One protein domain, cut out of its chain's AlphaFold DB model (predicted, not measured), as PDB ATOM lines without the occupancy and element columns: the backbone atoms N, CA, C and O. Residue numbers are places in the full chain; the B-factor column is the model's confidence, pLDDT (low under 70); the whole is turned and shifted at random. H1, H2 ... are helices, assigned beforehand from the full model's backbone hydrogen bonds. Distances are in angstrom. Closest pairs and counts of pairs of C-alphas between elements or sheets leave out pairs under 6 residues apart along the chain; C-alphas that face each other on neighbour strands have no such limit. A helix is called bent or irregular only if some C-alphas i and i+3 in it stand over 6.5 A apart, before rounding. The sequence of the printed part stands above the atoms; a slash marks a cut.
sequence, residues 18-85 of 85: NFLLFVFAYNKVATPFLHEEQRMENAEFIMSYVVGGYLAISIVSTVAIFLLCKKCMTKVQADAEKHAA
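What this domain is: This is residues 18 to 85 of the 85 residues of an uncharacterized protein of Gammaproteobacteria bacterium HGW-Gammaproteobacteria-1 (UniProt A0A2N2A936). One very long helix, H3, makes the length of this domain, and the short helix H1 folds back beside its first part, running opposite ways. The short H2 sits in the turn between them at one end of the whole, while residues 59 to 85, of which 59 to 84 belong to H3, stick out beyond the opposite end of the body as a single long arm. The printed part has 68 residues with three named helices, in the order H1, H2, H3 along the chain, and no named strand; the class is all helix. The whole is extended, with a radius of gyration of the C-alphas of 21.3 A, and the C-alphas span 70 by 15 by 13 A along their three main axes.

How they stand to each other: The printed part begins with H1, residues 18 to 29. A short link, residues 30 to 35, leads from it to H2, residues 36 to 41. H1 and H2 are apart. One residue, Asn 42, makes the tight link from H2 to H3, residues 43 to 84. H2 and H3 meet only through their link, and H2 touches no helix. H1 and H3 touch, with 12 pairs of C-alphas within 8 A. Their closest C-alphas are those of Asn 18 and Tyr 54, 6.0 A apart. H3 touches H1 with residues 46 to 57 alone. The lines of H1 and H3 stand at a shallow tilt of 25 degrees, and the two run opposite ways. Their centres are 22.2 A apart. H3 has a kink of 37 degrees near residue 50. It is irregular, but only just: the C-alphas of Tyr 49 and Gly 52 are 6.7 A apart, and the line of H3 is a rough one. In the backbone of H1 every O i to N i+4 pair is within hydrogen-bond range. In H3 36 of 38 such pairs are within range, and in H2 1 of 2, beside 2 of 3 O i to N i+3 pairs.

Where its parts are: H1 runs from Asn 18 to Val 29 and is 16.3 A long from first to last C-alpha. Its first C-alpha, that of Asn 18, stands at (50.893, 54.746, 117.030), and that of Val 29 at (65.618, 61.244, 119.389). H2 runs from Glu 36 to Glu 41, with 9.2 A between its first and last C-alphas. H3 runs from Ala 43 to Ala 84, 42 residues, and is the longest helix, with 59.7 A from first to last C-alpha. Its first C-alpha, that of Ala 43, stands at (58.650, 67.886, 122.781), and its last, that of Ala 84, at (18.030, 30.628, 99.815).

The domain as a whole: The outline of the whole is a rod, and the two C-alphas farthest apart are those of Glu 37 and Ala 85, at 70.6 A. The first and last printed C-alphas, those of Asn 18 and Ala 85, are 46.5 A apart. Residues 59 to 85 stand free. The body without them has 41 residues and spans 31 by 16 by 11 A, with a radius of gyration of 10.3 A. The printed part has no cut, and it ends at residue 85, the chain's last residue. Neither of the two links is long. The mean pLDDT of the printed part is 81.6, and 12 residues are under 70, namely residue 73 and residues 75 to 85. The mean pLDDT is 88 for H1, 81 for H2 and 81 for H3.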
ATOM      1  N   ASN A  18      50.552  53.346 116.765       92.62
ATOM      2  CA  ASN A  18      50.893  54.746 117.030       92.62
ATOM      3  C   ASN A  18      51.701  54.890 118.329       92.62
ATOM      4  O   ASN A  18      52.700  55.606 118.356       92.62
ATOM      5  N   PHE A  19      51.323  54.170 119.386       93.00
ATOM      6  CA  PHE A  19      52.061  54.170 120.648       93.00
ATOM      7  C   PHE A  19      53.486  53.618 120.485       93.00
ATOM      8  O   PHE A  19      54.447  54.242 120.930       93.00
ATOM      9  N   LEU A  20      53.649  52.487 119.797       93.81
ATOM     10  CA  LEU A  20      54.965  51.894 119.545       93.81
ATOM     11  C   LEU A  20      55.847  52.795 118.681       93.81
ATOM     12  O   LEU A  20      57.029  52.960 118.984       93.81
ATOM     13  N   LEU A  21      55.281  53.406 117.637       92.94
ATOM     14  CA  LEU A  21      55.996  54.373 116.809       92.94
ATOM     15  C   LEU A  21      56.480  55.560 117.648       92.94
ATOM     16  O   LEU A  21      57.634  55.965 117.518       92.94
ATOM     17  N   PHE A  22      55.617  56.087 118.520       90.75
ATOM     18  CA  PHE A  22      55.972  57.174 119.423       90.75
ATOM     19  C   PHE A  22      57.137  56.795 120.328       90.75
ATOM     20  O   PHE A  22      58.138  57.499 120.354       90.75
ATOM     21  N   VAL A  23      57.040  55.660 121.024       89.75
ATOM     22  CA  VAL A  23      58.089  55.185 121.936       89.75
ATOM     23  C   VAL A  23      59.399  54.949 121.188       89.75
ATOM     24  O   VAL A  23      60.462  55.333 121.672       89.75
ATOM     25  N   PHE A  24      59.346  54.360 119.993       89.50
ATOM     26  CA  PHE A  24      60.528  54.140 119.168       89.50
ATOM     27  C   PHE A  24      61.196  55.458 118.756       89.50
ATOM     28  O   PHE A  24      62.404  55.621 118.929       89.50
ATOM     29  N   ALA A  25      60.423  56.415 118.240       87.12
ATOM     30  CA  ALA A  25      60.938  57.717 117.831       87.12
ATOM     31  C   ALA A  25      61.461  58.527 119.025       87.12
ATOM     32  O   ALA A  25      62.565  59.065 118.964       87.12
ATOM     33  N   TYR A  26      60.720  58.544 120.133       84.56
ATOM     34  CA  TYR A  26      61.123  59.181 121.383       84.56
ATOM     35  C   TYR A  26      62.441  58.595 121.900       84.56
ATOM     36  O   TYR A  26      63.358  59.340 122.241       84.56
ATOM     37  N   ASN A  27      62.595  57.268 121.873       84.69
ATOM     38  CA  ASN A  27      63.834  56.622 122.299       84.69
ATOM     39  C   ASN A  27      65.010  56.835 121.342       84.69
ATOM     40  O   ASN A  27      66.163  56.700 121.735       84.69
ATOM     41  N   LYS A  28      64.745  57.141 120.074       83.25
ATOM     42  CA  LYS A  28      65.797  57.417 119.094       83.25
ATOM     43  C   LYS A  28      66.273  58.868 119.153       83.25
ATOM     44  O   LYS A  28      67.442  59.131 118.891       83.25
ATOM     45  N   VAL A  29      65.369  59.797 119.465       78.75
ATOM     46  CA  VAL A  29      65.618  61.244 119.389       78.75
ATOM     47  C   VAL A  29      65.905  61.856 120.762       78.75
ATOM     48  O   VAL A  29      66.739  62.750 120.854       78.75
ATOM     49  N   ALA A  30      65.260  61.377 121.830       74.56
ATOM     50  CA  ALA A  30      65.272  62.044 123.131       74.56
ATOM     51  C   ALA A  30      66.080  61.316 124.210       74.56
ATOM     52  O   ALA A  30      66.914  61.928 124.873       74.56
ATOM     53  N   THR A  31      65.868  60.015 124.403       70.00
ATOM     54  CA  THR A  31      66.511  59.286 125.511       70.00
ATOM     55  C   THR A  31      68.030  59.087 125.419       70.00
ATOM     56  O   THR A  31      68.632  59.000 126.489       70.00
ATOM     57  N   PRO A  32      68.697  59.062 124.245       72.75
ATOM     58  CA  PRO A  32      70.151  58.908 124.202       72.75
ATOM     59  C   PRO A  32      70.904  60.228 124.402       72.75
ATOM     60  O   PRO A  32      72.091  60.201 124.715       72.75
ATOM     61  N   PHE A  33      70.244  61.369 124.176       72.88
ATOM     62  CA  PHE A  33      70.928  62.649 123.959       72.88
ATOM     63  C   PHE A  33      70.438  63.794 124.850       72.88
ATOM     64  O   PHE A  33      71.168  64.767 125.005       72.88
ATOM     65  N   LEU A  34      69.228  63.708 125.420       79.88
ATOM     66  CA  LEU A  34      68.603  64.817 126.143       79.88
ATOM     67  C   LEU A  34      68.369  64.484 127.622       79.88
ATOM     68  O   LEU A  34      67.739  63.472 127.973       79.88
ATOM     69  N   HIS A  35      68.821  65.393 128.488       82.12
ATOM     70  CA  HIS A  35      68.410  65.443 129.890       82.12
ATOM     71  C   HIS A  35      66.929  65.811 130.007       82.12
ATOM     72  O   HIS A  35      66.327  66.323 129.067       82.12
ATOM     73  N   GLU A  36      66.332  65.531 131.163       76.94
ATOM     74  CA  GLU A  36      64.880  65.590 131.370       76.94
ATOM     75  C   GLU A  36      64.271  66.960 131.019       76.94
ATOM     76  O   GLU A  36      63.284  67.018 130.287       76.94
ATOM     77  N   GLU A  37      64.928  68.053 131.416       81.06
ATOM     78  CA  GLU A  37      64.518  69.429 131.092       81.06
ATOM     79  C   GLU A  37      64.515  69.688 129.575       81.06
ATOM     80  O   GLU A  37      63.558  70.222 129.016       81.06
ATOM     81  N   GLN A  38      65.531  69.188 128.870       80.38
ATOM     82  CA  GLN A  38      65.681  69.373 127.426       80.38
ATOM     83  C   GLN A  38      64.706  68.509 126.609       80.38
ATOM     84  O   GLN A  38      64.482  68.765 125.424       80.38
ATOM     85  N   ARG A  39      64.120  67.462 127.209       81.88
ATOM     86  CA  ARG A  39      63.068  66.658 126.558       81.88
ATOM     87  C   ARG A  39      61.752  67.415 126.482       81.88
ATOM     88  O   ARG A  39      61.019  67.226 125.516       81.88
ATOM     89  N   MET A  40      61.467  68.253 127.477       80.94
ATOM     90  CA  MET A  40      60.276  69.103 127.486       80.94
ATOM     91  C   MET A  40      60.392  70.210 126.441       80.94
ATOM     92  O   MET A  40      59.454  70.428 125.680       80.94
ATOM     93  N   GLU A  41      61.567  70.831 126.335       84.06
ATOM     94  CA  GLU A  41      61.839  71.861 125.323       84.06
ATOM     95  C   GLU A  41      61.787  71.304 123.892       84.06
ATOM     96  O   GLU A  41      61.313  71.971 122.977       84.06
ATOM     97  N   ASN A  42      62.202  70.048 123.694       82.12
ATOM     98  CA  ASN A  42      62.183  69.389 122.385       82.12
ATOM     99  C   ASN A  42      60.907  68.580 122.099       82.12
ATOM    100  O   ASN A  42      60.847  67.872 121.089       82.12
ATOM    101  N   ALA A  43      59.878  68.662 122.948       82.75
ATOM    102  CA  ALA A  43      58.650  67.886 122.781       82.75
ATOM    103  C   ALA A  43      57.960  68.173 121.436       82.75
ATOM    104  O   ALA A  43      57.530  67.245 120.747       82.75
ATOM    105  N   GLU A  44      57.910  69.443 121.024       86.31
ATOM    106  CA  GLU A  44      57.339  69.853 119.736       86.31
ATOM    107  C   GLU A  44      58.120  69.271 118.553       86.31
ATOM    108  O   GLU A  44      57.530  68.759 117.597       86.31
ATOM    109  N   PHE A  45      59.452  69.271 118.641       85.06
ATOM    110  CA  PHE A  45      60.314  68.687 117.619       85.06
ATOM    111  C   PHE A  45      60.098  67.173 117.506       85.06
ATOM    112  O   PHE A  45      59.896  66.654 116.404       85.06
ATOM    113  N   ILE A  46      60.056  66.465 118.637       84.88
ATOM    114  CA  ILE A  46      59.775  65.024 118.670       84.88
ATOM    115  C   ILE A  46      58.399  64.738 118.061       84.88
ATOM    116  O   ILE A  46      58.280  63.826 117.242       84.88
ATOM    117  N   MET A  47      57.379  65.538 118.389       85.88
ATOM    118  CA  MET A  47      56.042  65.418 117.799       85.88
ATOM    119  C   MET A  47      56.054  65.626 116.285       85.88
ATOM    120  O   MET A  47      55.468  64.825 115.558       85.88
ATOM    121  N   SER A  48      56.774  66.630 115.779       86.94
ATOM    122  CA  SER A  48      56.904  66.853 114.332       86.94
ATOM    123  C   SER A  48      57.512  65.644 113.604       86.94
ATOM    124  O   SER A  48      57.101  65.313 112.491       86.94
ATOM    125  N   TYR A  49      58.424  64.924 114.268       85.31
ATOM    126  CA  TYR A  49      59.068  63.730 113.730       85.31
ATOM    127  C   TYR A  49      58.113  62.528 113.636       85.31
ATOM    128  O   TYR A  49      58.190  61.746 112.686       85.31
ATOM    129  N   VAL A  50      57.181  62.374 114.586       91.12
ATOM    130  CA  VAL A  50      56.215  61.255 114.590       91.12
ATOM    131  C   VAL A  50      54.941  61.525 113.798       91.12
ATOM    132  O   VAL A  50      54.314  60.566 113.345       91.12
ATOM    133  N   VAL A  51      54.574  62.791 113.566       90.12
ATOM    134  CA  VAL A  51      53.349  63.178 112.837       90.12
ATOM    135  C   VAL A  51      53.245  62.489 111.474       90.12
ATOM    136  O   VAL A  51      52.188  61.957 111.130       90.12
ATOM    137  N   GLY A  52      54.344  62.430 110.716       90.19
ATOM    138  CA  GLY A  52      54.357  61.749 109.419       90.19
ATOM    139  C   GLY A  52      54.065  60.249 109.535       90.19
ATOM    140  O   GLY A  52      53.314  59.689 108.734       90.19
ATOM    141  N   GLY A  53      54.599  59.596 110.566       90.00
ATOM    142  CA  GLY A  53      54.346  58.179 110.812       90.00
ATOM    143  C   GLY A  53      52.928  57.906 111.326       90.00
ATOM    144  O   GLY A  53      52.325  56.917 110.915       90.00
ATOM    145  N   TYR A  54      52.343  58.801 112.127       91.94
ATOM    146  CA  TYR A  54      50.929  58.713 112.516       91.94
ATOM    147  C   TYR A  54      49.997  58.794 111.310       91.94
ATOM    148  O   TYR A  54      49.063  57.997 111.187       91.94
ATOM    149  N   LEU A  55      50.278  59.710 110.379       92.44
ATOM    150  CA  LEU A  55      49.519  59.818 109.138       92.44
ATOM    151  C   LEU A  55      49.627  58.529 108.311       92.44
ATOM    152  O   LEU A  55      48.609  58.003 107.858       92.44
ATOM    153  N   ALA A  56      50.835  57.978 108.171       91.81
ATOM    154  CA  ALA A  56      51.049  56.719 107.463       91.81
ATOM    155  C   ALA A  56      50.278  55.552 108.109       91.81
ATOM    156  O   ALA A  56      49.570  54.822 107.413       91.81
ATOM    157  N   ILE A  57      50.347  55.407 109.438       92.75
ATOM    158  CA  ILE A  57      49.605  54.376 110.180       92.75
ATOM    159  C   ILE A  57      48.096  54.554 109.991       92.75
ATOM    160  O   ILE A  57      47.394  53.563 109.783       92.75
ATOM    161  N   SER A  58      47.591  55.788 110.025       89.94
ATOM    162  CA  SER A  58      46.169  56.090 109.832       89.94
ATOM    163  C   SER A  58      45.675  55.676 108.443       89.94
ATOM    164  O   SER A  58      44.667  54.971 108.325       89.94
ATOM    165  N   ILE A  59      46.423  56.017 107.389       93.25
ATOM    166  CA  ILE A  59      46.090  55.632 106.009       93.25
ATOM    167  C   ILE A  59      46.090  54.107 105.872       93.25
ATOM    168  O   ILE A  59      45.107  53.528 105.409       93.25
ATOM    169  N   VAL A  60      47.156  53.440 106.326       92.00
ATOM    170  CA  VAL A  60      47.282  51.976 106.239       92.00
ATOM    171  C   VAL A  60      46.169  51.277 107.019       92.00
ATOM    172  O   VAL A  60      45.539  50.356 106.497       92.00
ATOM    173  N   SER A  61      45.876  51.739 108.236       88.94
ATOM    174  CA  SER A  61      44.808  51.186 109.077       88.94
ATOM    175  C   SER A  61      43.443  51.343 108.404       88.94
ATOM    176  O   SER A  61      42.658  50.397 108.364       88.94
ATOM    177  N   THR A  62      43.175  52.509 107.812       89.88
ATOM    178  CA  THR A  62      41.918  52.798 107.108       89.88
ATOM    179  C   THR A  62      41.742  51.903 105.882       89.88
ATOM    180  O   THR A  62      40.686  51.291 105.706       89.88
ATOM    181  N   VAL A  63      42.786  51.763 105.061       90.62
ATOM    182  CA  VAL A  63      42.772  50.879 103.886       90.62
ATOM    183  C   VAL A  63      42.581  49.419 104.308       90.62
ATOM    184  O   VAL A  63      41.754  48.714 103.728       90.62
ATOM    185  N   ALA A  64      43.281  48.964 105.350       87.50
ATOM    186  CA  ALA A  64      43.143  47.605 105.866       87.50
ATOM    187  C   ALA A  64      41.710  47.315 106.340       87.50
ATOM    188  O   ALA A  64      41.126  46.297 105.957       87.50
ATOM    189  N   ILE A  65      41.104  48.229 107.107       87.88
ATOM    190  CA  ILE A  65      39.707  48.112 107.551       87.88
ATOM    191  C   ILE A  65      38.763  48.064 106.350       87.88
ATOM    192  O   ILE A  65      37.886  47.202 106.302       87.88
ATOM    193  N   PHE A  66      38.947  48.945 105.365       86.94
ATOM    194  CA  PHE A  66      38.109  48.980 104.168       86.94
ATOM    195  C   PHE A  66      38.130  47.641 103.416       86.94
ATOM    196  O   PHE A  66      37.074  47.084 103.099       86.94
ATOM    197  N   LEU A  67      39.319  47.077 103.187       87.19
ATOM    198  CA  LEU A  67      39.480  45.794 102.500       87.19
ATOM    199  C   LEU A  67      38.865  44.631 103.289       87.19
ATOM    200  O   LEU A  67      38.183  43.780 102.710       87.19
ATOM    201  N   LEU A  68      39.063  44.600 104.610       83.81
ATOM    202  CA  LEU A  68      38.489  43.571 105.478       83.81
ATOM    203  C   LEU A  68      36.959  43.659 105.524       83.81
ATOM    204  O   LEU A  68      36.281  42.642 105.376       83.81
ATOM    205  N   CYS A  69      36.402  44.865 105.641       81.81
ATOM    206  CA  CYS A  69      34.961  45.097 105.595       81.81
ATOM    207  C   CYS A  69      34.356  44.668 104.254       81.81
ATOM    208  O   CYS A  69      33.348  43.957 104.249       81.81
ATOM    209  N   LYS A  70      34.995  45.017 103.127       81.06
ATOM    210  CA  LYS A  70      34.569  44.584 101.787       81.06
ATOM    211  C   LYS A  70      34.539  43.055 101.680       81.06
ATOM    212  O   LYS A  70      33.540  42.495 101.238       81.06
ATOM    213  N   LYS A  71      35.589  42.373 102.151       77.31
ATOM    214  CA  LYS A  71      35.681  40.901 102.150       77.31
ATOM    215  C   LYS A  71      34.655  40.238 103.076       77.31
ATOM    216  O   LYS A  71      34.147  39.163 102.769       77.31
ATOM    217  N   CYS A  72      34.333  40.858 104.211       70.00
ATOM    218  CA  CYS A  72      33.273  40.376 105.094       70.00
ATOM    219  C   CYS A  72      31.877  40.558 104.483       70.00
ATOM    220  O   CYS A  72      31.019  39.711 104.704       70.00
ATOM    221  N   MET A  73      31.636  41.629 103.721       66.31
ATOM    222  CA  MET A  73      30.351  41.844 103.048       66.31
ATOM    223  C   MET A  73      30.108  40.836 101.923       66.31
ATOM    224  O   MET A  73      29.027  40.261 101.869       66.31
ATOM    225  N   THR A  74      31.113  40.554 101.089       72.19
ATOM    226  CA  THR A  74      30.971  39.584  99.991       72.19
ATOM    227  C   THR A  74      30.735  38.158 100.486       72.19
ATOM    228  O   THR A  74      29.931  37.440  99.901       72.19
ATOM    229  N   LYS A  75      31.366  37.752 101.597       64.94
ATOM    230  CA  LYS A  75      31.099  36.443 102.219       64.94
ATOM    231  C   LYS A  75      29.663  36.305 102.723       64.94
ATOM    232  O   LYS A  75      29.028  35.296 102.457       64.94
ATOM    233  N   VAL A  76      29.147  37.326 103.412       67.69
ATOM    234  CA  VAL A  76      27.771  37.304 103.940       67.69
ATOM    235  C   VAL A  76      26.742  37.158 102.816       67.69
ATOM    236  O   VAL A  76      25.741  36.477 102.994       67.69
ATOM    237  N   GLN A  77      26.995  37.778 101.663       64.88
ATOM    238  CA  GLN A  77      26.096  37.729 100.513       64.88
ATOM    239  C   GLN A  77      26.100  36.345  99.836       64.88
ATOM    240  O   GLN A  77      25.035  35.815  99.538       64.88
ATOM    241  N   ALA A  78      27.276  35.723  99.695       68.50
ATOM    242  CA  ALA A  78      27.412  34.366  99.159       68.50
ATOM    243  C   ALA A  78      26.793  33.289 100.073       68.50
ATOM    244  O   ALA A  78      26.173  32.346  99.585       68.50
ATOM    245  N   ASP A  79      26.926  33.431 101.397       68.19
ATOM    246  CA  ASP A  79      26.296  32.513 102.357       68.19
ATOM    247  C   ASP A  79      24.760  32.653 102.350       68.19
ATOM    248  O   ASP A  79      24.050  31.662 102.512       68.19
ATOM    249  N   ALA A  80      24.234  33.864 102.125       67.81
ATOM    250  CA  ALA A  80      22.795  34.106 102.035       67.81
ATOM    251  C   ALA A  80      22.167  33.464 100.785       67.81
ATOM    252  O   ALA A  80      21.119  32.835 100.896       67.81
ATOM    253  N   GLU A  81      22.815  33.562  99.619       65.75
ATOM    254  CA  GLU A  81      22.343  32.901  98.390       65.75
ATOM    255  C   GLU A  81      22.351  31.372  98.514       65.75
ATOM    256  O   GLU A  81      21.429  30.709  98.052       65.75
ATOM    257  N   LYS A  82      23.348  30.803  99.202       63.19
ATOM    258  CA  LYS A  82      23.477  29.349  99.379       63.19
ATOM    259  C   LYS A  82      22.444  28.738 100.338       63.19
ATOM    260  O   LYS A  82      22.246  27.531 100.313       63.19
ATOM    261  N   HIS A  83      21.831  29.547 101.201       66.38
ATOM    262  CA  HIS A  83      20.746  29.125 102.096       66.38
ATOM    263  C   HIS A  83      19.349  29.485 101.569       66.38
ATOM    264  O   HIS A  83      18.357  29.053 102.154       66.38
ATOM    265  N   ALA A  84      19.272  30.286 100.504       61.59
ATOM    266  CA  ALA A  84      18.030  30.628  99.815       61.59
ATOM    267  C   ALA A  84      17.720  29.696  98.623       61.59
ATOM    268  O   ALA A  84      16.592  29.717  98.132       61.59
ATOM    269  N   ALA A  85      18.704  28.910  98.171       53.22
ATOM    270  CA  ALA A  85      18.576  27.839  97.178       53.22
ATOM    271  C   ALA A  85      18.463  26.468  97.859       53.22
ATOM    272  O   ALA A  85      17.740  25.609  97.310       53.22
TER     273      ALA A  85